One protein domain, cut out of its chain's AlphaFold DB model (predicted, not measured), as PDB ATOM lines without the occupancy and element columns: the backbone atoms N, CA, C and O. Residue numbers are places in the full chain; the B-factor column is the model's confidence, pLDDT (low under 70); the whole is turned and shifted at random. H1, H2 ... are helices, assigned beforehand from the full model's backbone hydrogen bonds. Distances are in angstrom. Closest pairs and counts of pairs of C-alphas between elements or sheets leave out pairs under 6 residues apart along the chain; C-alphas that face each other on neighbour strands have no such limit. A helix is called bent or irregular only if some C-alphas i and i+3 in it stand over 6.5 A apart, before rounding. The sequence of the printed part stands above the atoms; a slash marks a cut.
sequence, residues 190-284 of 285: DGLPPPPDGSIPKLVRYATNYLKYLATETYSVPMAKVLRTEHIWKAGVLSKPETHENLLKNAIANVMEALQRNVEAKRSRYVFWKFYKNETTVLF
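Overview. This is residues 190 to 284 of the 285 residues of the protein "Exocyst subunit Exo70 family protein" of Camellia sinensis (UniProt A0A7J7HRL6). A long helix, H3, has the shorter H1 running beside it the opposite way, and H2 stands crosswise at the end where H1 stops and H3 starts; past the other end of H3 the chain goes on into H4, whose residues 273 to 282 stick out as part of a free tail, residues 273 to 284, that adds to the length. The pairing of H1 with H3 is loose, and residues 233 to 238, of which 233 to 235 belong to H2, also stick out. The printed part has 95 residues, with four named helices in the order H1, H2, H3, H4 and no named strand, and its class is all helix. It is extended, with a radius of gyration of the C-alphas of 19.8 A and spans of 64 by 28 by 20 A.

Along the chain. Start at Asp 190; residues 190 to 201 are a stretch with no named element, their C-alphas 12 to 22 A from the mean of the C-alphas. Find C-alpha 202 at (-1.160, -26.919, 13.647); there H1, residues 202 to 214, begins, and it is 18.3 A from first to last C-alpha. Next look at residues 217 to 235, which are H2, 27.0 A long; it is irregular, but only just, for C-alphas 218 and 221 are 6.9 A apart. H3, residues 244 to 267, is the longest helix with 24 residues and 34.8 A; find its C-alpha 244 at (29.041, -26.738, 10.525) and watch x fall to -3.919 at C-alpha 267. H4, residues 271 to 282, is 17.3 A long and ends with C-alpha 282 at (-21.389, -26.952, -15.403).

Arrangement. Begin with H1, which ends near the start of H2. The two touch only at the corner by their link, and only just, with 3 pairs of C-alphas within 8 A; the closest C-alphas, those of Leu 214 and Ser 220, are 5.8 A apart. Their lines stand at 90 degrees, about perpendicular. Then look from H2 to H3: these touch, with 12 pairs of C-alphas within 8 A, and their closest C-alphas are those of Ala 224 and Leu 248, 5.3 A apart. Here H2 touches with residues 220 to 228 alone and H3 with residues 244 to 248 alone. The lines of H2 and H3 stand at 87 degrees, about perpendicular. Further along H3, residues 252 to 259 alone touch H1. H1 and H3 only just touch, with 3 pairs of C-alphas within 8 A, the closest being those of Leu 211 and Ile 252, 6.8 A apart. They run opposite ways at a shallow tilt of 4 degrees, with centres 11.2 A apart. H4 is apart from H1, H2 and H3. In H1 and H3 each backbone O of residue i is within hydrogen-bond range of the N of residue i+4; in H2 13 of 15 such pairs are, and in H4 5 of 8.

Size, cuts and confidence. The two C-alphas farthest apart are those of Val 237 and Leu 283, at 65.2 A. Without the stretches that stand free, residues 233 to 238 and 273 to 284, the body spans 49 by 26 by 16 A. The printed part has no cut, and no link is long: H1 to H2 and H3 to H4 are tight, and H2 to H3, with 8 residues between, is short. The mean pLDDT of the printed part is 72.4, and 36 residues are under 70, among them 190 to 194, 235 to 245 and 267 to 284. The mean pLDDT of H4 is 36.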
ATOM      1  N   ASP A 190      -0.096 -37.243  11.712       65.31
ATOM      2  CA  ASP A 190      -1.189 -36.510  12.346       65.31
ATOM      3  C   ASP A 190      -2.567 -36.973  11.847       65.31
ATOM      4  O   ASP A 190      -3.539 -36.872  12.586       65.31
ATOM      5  N   GLY A 191      -2.679 -37.467  10.606       63.06
ATOM      6  CA  GLY A 191      -3.942 -37.933  10.017       63.06
ATOM      7  C   GLY A 191      -5.034 -36.857   9.893       63.06
ATOM      8  O   GLY A 191      -6.118 -37.136   9.383       63.06
ATOM      9  N   LEU A 192      -4.757 -35.625  10.329       67.44
ATOM     10  CA  LEU A 192      -5.742 -34.563  10.458       67.44
ATOM     11  C   LEU A 192      -6.067 -33.945   9.090       67.44
ATOM     12  O   LEU A 192      -5.153 -33.657   8.302       67.44
ATOM     13  N   PRO A 193      -7.358 -33.702   8.796       66.12
ATOM     14  CA  PRO A 193      -7.738 -32.945   7.618       66.12
ATOM     15  C   PRO A 193      -7.246 -31.492   7.742       66.12
ATOM     16  O   PRO A 193      -7.070 -30.983   8.855       66.12
ATOM     17  N   PRO A 194      -7.024 -30.806   6.610       69.56
ATOM     18  CA  PRO A 194      -6.713 -29.386   6.629       69.56
ATOM     19  C   PRO A 194      -7.824 -28.587   7.332       69.56
ATOM     20  O   PRO A 194      -8.997 -28.955   7.201       69.56
ATOM     21  N   PRO A 195      -7.492 -27.497   8.046       73.06
ATOM     22  CA  PRO A 195      -8.500 -26.643   8.659       73.06
ATOM     23  C   PRO A 195      -9.512 -26.117   7.620       73.06
ATOM     24  O   PRO A 195      -9.101 -25.640   6.558       73.06
ATOM     25  N   PRO A 196     -10.829 -26.196   7.888       69.06
ATOM     26  CA  PRO A 196     -11.866 -25.787   6.935       69.06
ATOM     27  C   PRO A 196     -11.907 -24.271   6.698       69.06
ATOM     28  O   PRO A 196     -12.421 -23.826   5.679       69.06
ATOM     29  N   ASP A 197     -11.345 -23.488   7.619       74.75
ATOM     30  CA  ASP A 197     -11.217 -22.029   7.560       74.75
ATOM     31  C   ASP A 197      -9.995 -21.554   6.748       74.75
ATOM     32  O   ASP A 197      -9.754 -20.354   6.635       74.75
ATOM     33  N   GLY A 198      -9.198 -22.479   6.197       68.31
ATOM     34  CA  GLY A 198      -7.964 -22.153   5.477       68.31
ATOM     35  C   GLY A 198      -6.832 -21.654   6.382       68.31
ATOM     36  O   GLY A 198      -5.832 -21.134   5.882       68.31
ATOM     37  N   SER A 199      -6.962 -21.802   7.706       74.50
ATOM     38  CA  SER A 199      -5.917 -21.417   8.653       74.50
ATOM     39  C   SER A 199      -4.669 -22.303   8.538       74.50
ATOM     40  O   SER A 199      -4.700 -23.438   8.055       74.50
ATOM     41  N   ILE A 200      -3.530 -21.776   9.001       74.12
ATOM     42  CA  ILE A 200      -2.252 -22.500   8.987       74.12
ATOM     43  C   ILE A 200      -2.379 -23.775   9.841       74.12
ATOM     44  O   ILE A 200      -2.640 -23.653  11.048       74.12
ATOM     45  N   PRO A 201      -2.131 -24.977   9.273       79.38
ATOM     46  CA  PRO A 201      -2.223 -26.233  10.009       79.38
ATOM     47  C   PRO A 201      -1.361 -26.234  11.274       79.38
ATOM     48  O   PRO A 201      -0.229 -25.741  11.275       79.38
ATOM     49  N   LYS A 202      -1.870 -26.840  12.356       80.81
ATOM     50  CA  LYS A 202      -1.160 -26.919  13.647       80.81
ATOM     51  C   LYS A 202       0.234 -27.536  13.503       80.81
ATOM     52  O   LYS A 202       1.176 -27.016  14.093       80.81
ATOM     53  N   LEU A 203       0.368 -28.571  12.670       82.31
ATOM     54  CA  LEU A 203       1.648 -29.216  12.368       82.31
ATOM     55  C   LEU A 203       2.657 -28.241  11.749       82.31
ATOM     56  O   LEU A 203       3.801 -28.201  12.184       82.31
ATOM     57  N   VAL A 204       2.226 -27.425  10.781       82.50
ATOM     58  CA  VAL A 204       3.086 -26.421  10.132       82.50
ATOM     59  C   VAL A 204       3.582 -25.419  11.163       82.50
ATOM     60  O   VAL A 204       4.781 -25.195  11.280       82.50
ATOM     61  N   ARG A 205       2.671 -24.877  11.978       82.94
ATOM     62  CA  ARG A 205       3.027 -23.933  13.043       82.94
ATOM     63  C   ARG A 205       4.010 -24.541  14.042       82.94
ATOM     64  O   ARG A 205       4.987 -23.890  14.403       82.94
ATOM     65  N   TYR A 206       3.754 -25.773  14.474       86.44
ATOM     66  CA  TYR A 206       4.618 -26.496  15.400       86.44
ATOM     67  C   TYR A 206       6.012 -26.718  14.807       86.44
ATOM     68  O   TYR A 206       7.001 -26.326  15.421       86.44
ATOM     69  N   ALA A 207       6.095 -27.257  13.590       86.38
ATOM     70  CA  ALA A 207       7.358 -27.548  12.925       86.38
ATOM     71  C   ALA A 207       8.183 -26.290  12.646       86.38
ATOM     72  O   ALA A 207       9.377 -26.266  12.935       86.38
ATOM     73  N   THR A 208       7.559 -25.211  12.166       83.75
ATOM     74  CA  THR A 208       8.264 -23.944  11.945       83.75
ATOM     75  C   THR A 208       8.778 -23.346  13.254       83.75
ATOM     76  O   THR A 208       9.921 -22.898  13.302       83.75
ATOM     77  N   ASN A 209       7.985 -23.368  14.332       88.81
ATOM     78  CA  ASN A 209       8.434 -22.873  15.637       88.81
ATOM     79  C   ASN A 209       9.576 -23.721  16.210       88.81
ATOM     80  O   ASN A 209      10.547 -23.167  16.721       88.81
ATOM     81  N   TYR A 210       9.482 -25.044  16.081       89.81
ATOM     82  CA  TYR A 210      10.509 -25.983  16.516       89.81
ATOM     83  C   TYR A 210      11.841 -25.747  15.794       89.81
ATOM     84  O   TYR A 210      12.874 -25.558  16.435       89.81
ATOM     85  N   LEU A 211      11.816 -25.671  14.458       90.19
ATOM     86  CA  LEU A 211      13.009 -25.417  13.647       90.19
ATOM     87  C   LEU A 211      13.578 -24.015  13.888       90.19
ATOM     88  O   LEU A 211      14.795 -23.852  13.948       90.19
ATOM     89  N   LYS A 212      12.719 -23.005  14.088       89.00
ATOM     90  CA  LYS A 212      13.150 -21.652  14.460       89.00
ATOM     91  C   LYS A 212      13.884 -21.646  15.799       89.00
ATOM     92  O   LYS A 212      14.901 -20.973  15.917       89.00
ATOM     93  N   TYR A 213      13.387 -22.386  16.790       90.00
ATOM     94  CA  TYR A 213      14.041 -22.490  18.093       90.00
ATOM     95  C   TYR A 213      15.384 -23.229  17.995       90.00
ATOM     96  O   TYR A 213      16.379 -22.768  18.551       90.00
ATOM     97  N   LEU A 214      15.457 -24.296  17.193       90.06
ATOM     98  CA  LEU A 214      16.710 -25.006  16.901       90.06
ATOM     99  C   LEU A 214      17.748 -24.125  16.180       90.06
ATOM    100  O   LEU A 214      18.945 -24.277  16.404       90.06
ATOM    101  N   ALA A 215      17.297 -23.190  15.340       88.56
ATOM    102  CA  ALA A 215      18.150 -22.260  14.598       88.56
ATOM    103  C   ALA A 215      18.636 -21.049  15.420       88.56
ATOM    104  O   ALA A 215      19.352 -20.203  14.887       88.56
ATOM    105  N   THR A 216      18.259 -20.935  16.697       90.88
ATOM    106  CA  THR A 216      18.779 -19.882  17.586       90.88
ATOM    107  C   THR A 216      20.272 -20.067  17.865       90.88
ATOM    108  O   THR A 216      20.807 -21.171  17.742       90.88
ATOM    109  N   GLU A 217      20.965 -19.004  18.283       83.81
ATOM    110  CA  GLU A 217      22.391 -19.078  18.650       83.81
ATOM    111  C   GLU A 217      22.656 -20.114  19.754       83.81
ATOM    112  O   GLU A 217      23.679 -20.793  19.727       83.81
ATOM    113  N   THR A 218      21.693 -20.307  20.661       89.69
ATOM    114  CA  THR A 218      21.777 -21.271  21.764       89.69
ATOM    115  C   THR A 218      21.907 -22.719  21.284       89.69
ATOM    116  O   THR A 218      22.723 -23.465  21.818       89.69
ATOM    117  N   TYR A 219      21.128 -23.132  20.277       92.75
ATOM    118  CA  TYR A 219      21.024 -24.547  19.880       92.75
ATOM    119  C   TYR A 219      21.620 -24.874  18.513       92.75
ATOM    120  O   TYR A 219      21.947 -26.035  18.255       92.75
ATOM    121  N   SER A 220      21.828 -23.873  17.660       91.19
ATOM    122  CA  SER A 220      22.408 -24.072  16.331       91.19
ATOM    123  C   SER A 220      23.820 -24.653  16.405       91.19
ATOM    124  O   SER A 220      24.139 -25.601  15.685       91.19
ATOM    125  N   VAL A 221      24.657 -24.151  17.318       91.81
ATOM    126  CA  VAL A 221      26.038 -24.622  17.483       91.81
ATOM    127  C   VAL A 221      26.092 -26.059  18.031       91.81
ATOM    128  O   VAL A 221      26.716 -26.898  17.370       91.81
ATOM    129  N   PRO A 222      25.435 -26.405  19.162       93.38
ATOM    130  CA  PRO A 222      25.381 -27.788  19.641       93.38
ATOM    131  C   PRO A 222      24.822 -28.761  18.599       93.38
ATOM    132  O   PRO A 222      25.411 -29.818  18.362       93.38
ATOM    133  N   MET A 223      23.734 -28.395  17.914       94.06
ATOM    134  CA  MET A 223      23.115 -29.266  16.914       94.06
ATOM    135  C   MET A 223      24.027 -29.499  15.706       94.06
ATOM    136  O   MET A 223      24.162 -30.627  15.231       94.06
ATOM    137  N   ALA A 224      24.706 -28.458  15.221       91.75
ATOM    138  CA  ALA A 224      25.640 -28.599  14.112       91.75
ATOM    139  C   ALA A 224      26.834 -29.503  14.472       91.75
ATOM    140  O   ALA A 224      27.264 -30.316  13.648       91.75
ATOM    141  N   LYS A 225      27.342 -29.422  15.713       92.19
ATOM    142  CA  LYS A 225      28.372 -30.343  16.224       92.19
ATOM    143  C   LYS A 225      27.865 -31.788  16.267       92.19
ATOM    144  O   LYS A 225      28.590 -32.687  15.836       92.19
ATOM    145  N   VAL A 226      26.637 -32.010  16.740       94.25
ATOM    146  CA  VAL A 226      25.992 -33.334  16.774       94.25
ATOM    147  C   VAL A 226      25.897 -33.929  15.369       94.25
ATOM    148  O   VAL A 226      26.429 -35.015  15.136       94.25
ATOM    149  N   LEU A 227      25.315 -33.198  14.411       91.12
ATOM    150  CA  LEU A 227      25.159 -33.662  13.026       91.12
ATOM    151  C   LEU A 227      26.503 -33.947  12.357       91.12
ATOM    152  O   LEU A 227      26.661 -34.961  11.678       91.12
ATOM    153  N   ARG A 228      27.504 -33.088  12.580       88.44
ATOM    154  CA  ARG A 228      28.861 -33.313  12.076       88.44
ATOM    155  C   ARG A 228      29.456 -34.596  12.640       88.44
ATOM    156  O   ARG A 228      30.050 -35.376  11.900       88.44
ATOM    157  N   THR A 229      29.325 -34.797  13.945       88.62
ATOM    158  CA  THR A 229      29.881 -35.961  14.632       88.62
ATOM    159  C   THR A 229      29.214 -37.246  14.143       88.62
ATOM    160  O   THR A 229      29.905 -38.208  13.812       88.62
ATOM    161  N   GLU A 230      27.887 -37.235  13.988       87.81
ATOM    162  CA  GLU A 230      27.140 -38.345  13.397       87.81
ATOM    163  C   GLU A 230      27.587 -38.628  11.951       87.81
ATOM    164  O   GLU A 230      27.830 -39.782  11.590       87.81
ATOM    165  N   HIS A 231      27.755 -37.582  11.135       83.06
ATOM    166  CA  HIS A 231      28.215 -37.709   9.755       83.06
ATOM    167  C   HIS A 231      29.617 -38.323   9.670       83.06
ATOM    168  O   HIS A 231      29.834 -39.243   8.886       83.06
ATOM    169  N   ILE A 232      30.560 -37.874  10.508       84.25
ATOM    170  CA  ILE A 232      31.922 -38.432  10.570       84.25
ATOM    171  C   ILE A 232      31.883 -39.930  10.899       84.25
ATOM    172  O   ILE A 232      32.642 -40.707  10.318       84.25
ATOM    173  N   TRP A 233      30.994 -40.355  11.800       83.00
ATOM    174  CA  TRP A 233      30.854 -41.767  12.161       83.00
ATOM    175  C   TRP A 233      30.211 -42.614  11.060       83.00
ATOM    176  O   TRP A 233      30.592 -43.772  10.908       83.00
ATOM    177  N   LYS A 234      29.274 -42.055  10.282       77.44
ATOM    178  CA  LYS A 234      28.588 -42.765   9.185       77.44
ATOM    179  C   LYS A 234      29.389 -42.802   7.880       77.44
ATOM    180  O   LYS A 234      29.427 -43.836   7.224       77.44
ATOM    181  N   ALA A 235      30.011 -41.691   7.494       68.56
ATOM    182  CA  ALA A 235      30.717 -41.545   6.218       68.56
ATOM    183  C   ALA A 235      32.200 -41.964   6.285       68.56
ATOM    184  O   ALA A 235      32.864 -42.065   5.253       68.56
ATOM    185  N   GLY A 236      32.737 -42.187   7.490       60.28
ATOM    186  CA  GLY A 236      34.172 -42.348   7.711       60.28
ATOM    187  C   GLY A 236      34.951 -41.038   7.499       60.28
ATOM    188  O   GLY A 236      34.445 -40.054   6.960       60.28
ATOM    189  N   VAL A 237      36.224 -41.024   7.911       56.66
ATOM    190  CA  VAL A 237      37.124 -39.840   7.933       56.66
ATOM    191  C   VAL A 237      37.408 -39.243   6.529       56.66
ATOM    192  O   VAL A 237      38.090 -38.233   6.408       56.66
ATOM    193  N   LEU A 238      36.881 -39.840   5.455       51.00
ATOM    194  CA  LEU A 238      37.209 -39.530   4.055       51.00
ATOM    195  C   LEU A 238      36.256 -38.535   3.365       51.00
ATOM    196  O   LEU A 238      36.485 -38.181   2.210       51.00
ATOM    197  N   SER A 239      35.202 -38.064   4.035       51.56
ATOM    198  CA  SER A 239      34.284 -37.069   3.460       51.56
ATOM    199  C   SER A 239      34.756 -35.634   3.740       51.56
ATOM    200  O   SER A 239      35.201 -35.312   4.843       51.56
ATOM    201  N   LYS A 240      34.698 -34.761   2.719       53.28
ATOM    202  CA  LYS A 240      35.086 -33.341   2.827       53.28
ATOM    203  C   LYS A 240      34.330 -32.677   3.990       53.28
ATOM    204  O   LYS A 240      33.128 -32.905   4.115       53.28
ATOM    205  N   PRO A 241      34.984 -31.837   4.814       52.16
ATOM    206  CA  PRO A 241      34.295 -31.131   5.880       52.16
ATOM    207  C   PRO A 241      33.385 -30.067   5.262       52.16
ATOM    208  O   PRO A 241      33.835 -28.973   4.928       52.16
ATOM    209  N   GLU A 242      32.101 -30.375   5.106       56.25
ATOM    210  CA  GLU A 242      31.100 -29.320   4.996       56.25
ATOM    211  C   GLU A 242      31.135 -28.498   6.293       56.25
ATOM    212  O   GLU A 242      31.236 -29.036   7.403       56.25
ATOM    213  N   THR A 243      31.136 -27.171   6.168       61.38
ATOM    214  CA  THR A 243      31.152 -26.254   7.315       61.38
ATOM    215  C   THR A 243      29.944 -26.528   8.220       61.38
ATOM    216  O   THR A 243      28.878 -26.890   7.728       61.38
ATOM    217  N   HIS A 244      30.077 -26.346   9.542       60.69
ATOM    218  CA  HIS A 244      29.041 -26.738  10.525       60.69
ATOM    219  C   HIS A 244      27.688 -26.090  10.221       60.69
ATOM    220  O   HIS A 244      26.648 -26.740  10.298       60.69
ATOM    221  N   GLU A 245      27.718 -24.826   9.797       61.56
ATOM    222  CA  GLU A 245      26.524 -24.104   9.377       61.56
ATOM    223  C   GLU A 245      25.825 -24.736   8.173       61.56
ATOM    224  O   GLU A 245      24.600 -24.737   8.124       61.56
ATOM    225  N   ASN A 246      26.571 -25.282   7.212       75.75
ATOM    226  CA  ASN A 246      25.989 -25.861   6.003       75.75
ATOM    227  C   ASN A 246      25.256 -27.165   6.329       75.75
ATOM    228  O   ASN A 246      24.155 -27.373   5.834       75.75
ATOM    229  N   LEU A 247      25.796 -27.986   7.236       80.56
ATOM    230  CA  LEU A 247      25.152 -29.233   7.662       80.56
ATOM    231  C   LEU A 247      23.811 -28.985   8.360       80.56
ATOM    232  O   LEU A 247      22.817 -29.625   8.019       80.56
ATOM    233  N   LEU A 248      23.758 -28.040   9.305       85.50
ATOM    234  CA  LEU A 248      22.501 -27.709   9.981       85.50
ATOM    235  C   LEU A 248      21.501 -27.047   9.026       85.50
ATOM    236  O   LEU A 248      20.326 -27.406   9.042       85.50
ATOM    237  N   LYS A 249      21.953 -26.120   8.169       85.38
ATOM    238  CA  LYS A 249      21.095 -25.483   7.154       85.38
ATOM    239  C   LYS A 249      20.488 -26.525   6.210       85.38
ATOM    240  O   LYS A 249      19.279 -26.500   6.004       85.38
ATOM    241  N   ASN A 250      21.290 -27.471   5.718       86.31
ATOM    242  CA  ASN A 250      20.830 -28.570   4.865       86.31
ATOM    243  C   ASN A 250      19.831 -29.475   5.603       86.31
ATOM    244  O   ASN A 250      18.780 -29.810   5.067       86.31
ATOM    245  N   ALA A 251      20.116 -29.830   6.859       87.69
ATOM    246  CA  ALA A 251      19.221 -30.651   7.669       87.69
ATOM    247  C   ALA A 251      17.860 -29.971   7.906       87.69
ATOM    248  O   ALA A 251      16.817 -30.604   7.747       87.69
ATOM    249  N   ILE A 252      17.854 -28.673   8.232       88.69
ATOM    250  CA  ILE A 252      16.624 -27.881   8.388       88.69
ATOM    251  C   ILE A 252      15.876 -27.775   7.054       88.69
ATOM    252  O   ILE A 252      14.657 -27.946   7.037       88.69
ATOM    253  N   ALA A 253      16.582 -27.533   5.944       87.19
ATOM    254  CA  ALA A 253      15.983 -27.468   4.612       87.19
ATOM    255  C   ALA A 253      15.265 -28.777   4.254       87.19
ATOM    256  O   ALA A 253      14.103 -28.737   3.863       87.19
ATOM    257  N   ASN A 254      15.884 -29.932   4.514       88.12
ATOM    258  CA  ASN A 254      15.270 -31.239   4.268       88.12
ATOM    259  C   ASN A 254      13.955 -31.428   5.047       88.12
ATOM    260  O   ASN A 254      12.969 -31.924   4.498       88.12
ATOM    261  N   VAL A 255      13.909 -31.015   6.320       87.88
ATOM    262  CA  VAL A 255      12.676 -31.089   7.130       87.88
ATOM    263  C   VAL A 255      11.621 -30.099   6.624       87.88
ATOM    264  O   VAL A 255      10.435 -30.428   6.588       87.88
ATOM    265  N   MET A 256      12.028 -28.904   6.189       86.69
ATOM    266  CA  MET A 256      11.122 -27.921   5.587       86.69
ATOM    267  C   MET A 256      10.539 -28.405   4.253       86.69
ATOM    268  O   MET A 256       9.345 -28.228   4.015       86.69
ATOM    269  N   GLU A 257      11.329 -29.071   3.415       86.50
ATOM    270  CA  GLU A 257      10.854 -29.705   2.181       86.50
ATOM    271  C   GLU A 257       9.886 -30.857   2.472       86.50
ATOM    272  O   GLU A 257       8.859 -30.992   1.805       86.50
ATOM    273  N   ALA A 258      10.165 -31.676   3.492       85.44
ATOM    274  CA  ALA A 258       9.235 -32.707   3.955       85.44
ATOM    275  C   ALA A 258       7.905 -32.095   4.428       85.44
ATOM    276  O   ALA A 258       6.829 -32.598   4.091       85.44
ATOM    277  N   LEU A 259       7.962 -30.971   5.149       84.38
ATOM    278  CA  LEU A 259       6.779 -30.223   5.571       84.38
ATOM    279  C   LEU A 259       5.997 -29.669   4.379       84.38
ATOM    280  O   LEU A 259       4.772 -29.795   4.345       84.38
ATOM    281  N   GLN A 260       6.683 -29.104   3.387       83.25
ATOM    282  CA  GLN A 260       6.054 -28.618   2.163       83.25
ATOM    283  C   GLN A 260       5.327 -29.751   1.427       83.25
ATOM    284  O   GLN A 260       4.141 -29.618   1.120       83.25
ATOM    285  N   ARG A 261       5.992 -30.895   1.224       83.38
ATOM    286  CA  ARG A 261       5.396 -32.080   0.586       83.38
ATOM    287  C   ARG A 261       4.185 -32.604   1.366       83.38
ATOM    288  O   ARG A 261       3.166 -32.938   0.759       83.38
ATOM    289  N   ASN A 262       4.241 -32.606   2.702       83.00
ATOM    290  CA  ASN A 262       3.095 -32.965   3.546       83.00
ATOM    291  C   ASN A 262       1.892 -32.033   3.317       83.00
ATOM    292  O   ASN A 262       0.759 -32.493   3.141       83.00
ATOM    293  N   VAL A 263       2.137 -30.720   3.296       79.81
ATOM    294  CA  VAL A 263       1.100 -29.702   3.079       79.81
ATOM    295  C   VAL A 263       0.497 -29.820   1.680       79.81
ATOM    296  O   VAL A 263      -0.724 -29.755   1.540       79.81
ATOM    297  N   GLU A 264       1.310 -30.050   0.652       80.06
ATOM    298  CA  GLU A 264       0.852 -30.254  -0.727       80.06
ATOM    299  C   GLU A 264      -0.001 -31.523  -0.871       80.06
ATOM    300  O   GLU A 264      -1.084 -31.478  -1.457       80.06
ATOM    301  N   ALA A 265       0.404 -32.636  -0.252       78.50
ATOM    302  CA  ALA A 265      -0.395 -33.863  -0.222       78.50
ATOM    303  C   ALA A 265      -1.746 -33.658   0.491       78.50
ATOM    304  O   ALA A 265      -2.787 -34.171   0.068       78.50
ATOM    305  N   LYS A 266      -1.755 -32.861   1.565       74.06
ATOM    306  CA  LYS A 266      -2.974 -32.427   2.261       74.06
ATOM    307  C   LYS A 266      -3.828 -31.477   1.432       74.06
ATOM    308  O   LYS A 266      -5.052 -31.531   1.540       74.06
ATOM    309  N   ARG A 267      -3.217 -30.652   0.581       67.56
ATOM    310  CA  ARG A 267      -3.919 -29.672  -0.252       67.56
ATOM    311  C   ARG A 267      -4.915 -30.336  -1.203       67.56
ATOM    312  O   ARG A 267      -6.030 -29.848  -1.364       67.56
ATOM    313  N   SER A 268      -4.566 -31.500  -1.746       60.91
ATOM    314  CA  SER A 268      -5.457 -32.315  -2.587       60.91
ATOM    315  C   SER A 268      -6.711 -32.832  -1.858       60.91
ATOM    316  O   SER A 268      -7.645 -33.308  -2.506       60.91
ATOM    317  N   ARG A 269      -6.760 -32.732  -0.517       60.50
ATOM    318  CA  ARG A 269      -7.908 -33.096   0.333       60.50
ATOM    319  C   ARG A 269      -8.820 -31.913   0.690       60.50
ATOM    320  O   ARG A 269      -9.862 -32.149   1.298       60.50
ATOM    321  N   TYR A 270      -8.495 -30.670   0.307       56.62
ATOM    322  CA  TYR A 270      -9.440 -29.549   0.430       56.62
ATOM    323  C   TYR A 270     -10.659 -29.801  -0.473       56.62
ATOM    324  O   TYR A 270     -10.595 -29.647  -1.692       56.62
ATOM    325  N   VAL A 271     -11.797 -30.159   0.128       49.75
ATOM    326  CA  VAL A 271     -13.080 -30.352  -0.574       49.75
ATOM    327  C   VAL A 271     -13.538 -29.058  -1.265       49.75
ATOM    328  O   VAL A 271     -14.126 -29.115  -2.343       49.75
ATOM    329  N   PHE A 272     -13.161 -27.890  -0.729       43.44
ATOM    330  CA  PHE A 272     -13.470 -26.580  -1.314       43.44
ATOM    331  C   PHE A 272     -12.888 -26.396  -2.731       43.44
ATOM    332  O   PHE A 272     -13.504 -25.758  -3.578       43.44
ATOM    333  N   TRP A 273     -11.751 -27.033  -3.042       37.09
ATOM    334  CA  TRP A 273     -11.151 -26.996  -4.385       37.09
ATOM    335  C   TRP A 273     -11.735 -28.049  -5.346       37.09
ATOM    336  O   TRP A 273     -11.662 -27.880  -6.561       37.09
ATOM    337  N   LYS A 274     -12.353 -29.123  -4.825       38.34
ATOM    338  CA  LYS A 274     -13.128 -30.082  -5.636       38.34
ATOM    339  C   LYS A 274     -14.496 -29.521  -6.035       38.34
ATOM    340  O   LYS A 274     -14.923 -29.768  -7.158       38.34
ATOM    341  N   PHE A 275     -15.144 -28.729  -5.175       35.69
ATOM    342  CA  PHE A 275     -16.401 -28.049  -5.516       35.69
ATOM    343  C   PHE A 275     -16.203 -26.941  -6.562       35.69
ATOM    344  O   PHE A 275     -16.925 -26.921  -7.554       35.69
ATOM    345  N   TYR A 276     -15.148 -26.125  -6.440       33.19
ATOM    346  CA  TYR A 276     -14.838 -25.087  -7.438       33.19
ATOM    347  C   TYR A 276     -14.515 -25.649  -8.839       33.19
ATOM    348  O   TYR A 276     -14.769 -24.992  -9.850       33.19
ATOM    349  N   LYS A 277     -13.985 -26.880  -8.920       37.25
ATOM    350  CA  LYS A 277     -13.719 -27.575 -10.193       37.25
ATOM    351  C   LYS A 277     -14.977 -28.215 -10.802       37.25
ATOM    352  O   LYS A 277     -15.069 -28.328 -12.022       37.25
ATOM    353  N   ASN A 278     -15.959 -28.595  -9.980       33.28
ATOM    354  CA  ASN A 278     -17.237 -29.123 -10.463       33.28
ATOM    355  C   ASN A 278     -18.201 -28.013 -10.915       33.28
ATOM    356  O   ASN A 278     -18.861 -28.190 -11.931       33.28
ATOM    357  N   GLU A 279     -18.246 -26.853 -10.252       30.38
ATOM    358  CA  GLU A 279     -19.137 -25.750 -10.670       30.38
ATOM    359  C   GLU A 279     -18.663 -25.027 -11.941       30.38
ATOM    360  O   GLU A 279     -19.481 -24.574 -12.738       30.38
ATOM    361  N   THR A 280     -17.356 -24.990 -12.210       31.69
ATOM    362  CA  THR A 280     -16.826 -24.431 -13.470       31.69
ATOM    363  C   THR A 280     -16.998 -25.359 -14.673       31.69
ATOM    364  O   THR A 280     -16.943 -24.886 -15.804       31.69
ATOM    365  N   THR A 281     -17.271 -26.652 -14.462       31.48
ATOM    366  CA  THR A 281     -17.564 -27.595 -15.558       31.48
ATOM    367  C   THR A 281     -19.039 -27.532 -15.984       31.48
ATOM    368  O   THR A 281     -19.346 -27.802 -17.136       31.48
ATOM    369  N   VAL A 282     -19.948 -27.099 -15.100       33.97
ATOM    370  CA  VAL A 282     -21.389 -26.952 -15.403       33.97
ATOM    371  C   VAL A 282     -21.715 -25.601 -16.059       33.97
ATOM    372  O   VAL A 282     -22.758 -25.452 -16.680       33.97
ATOM    373  N   LEU A 283     -20.813 -24.616 -15.984       28.12
ATOM    374  CA  LEU A 283     -20.968 -23.319 -16.663       28.12
ATOM    375  C   LEU A 283     -20.438 -23.305 -18.112       28.12
ATOM    376  O   LEU A 283     -20.548 -22.283 -18.784       28.12
ATOM    377  N   PHE A 284     -19.874 -24.420 -18.596       32.53
ATOM    378  CA  PHE A 284     -19.367 -24.579 -19.968       32.53
ATOM    379  C   PHE A 284     -19.916 -25.832 -20.681       32.53
ATOM    380  O   PHE A 284     -19.259 -26.401 -21.555       32.53
TER     381      PHE A 284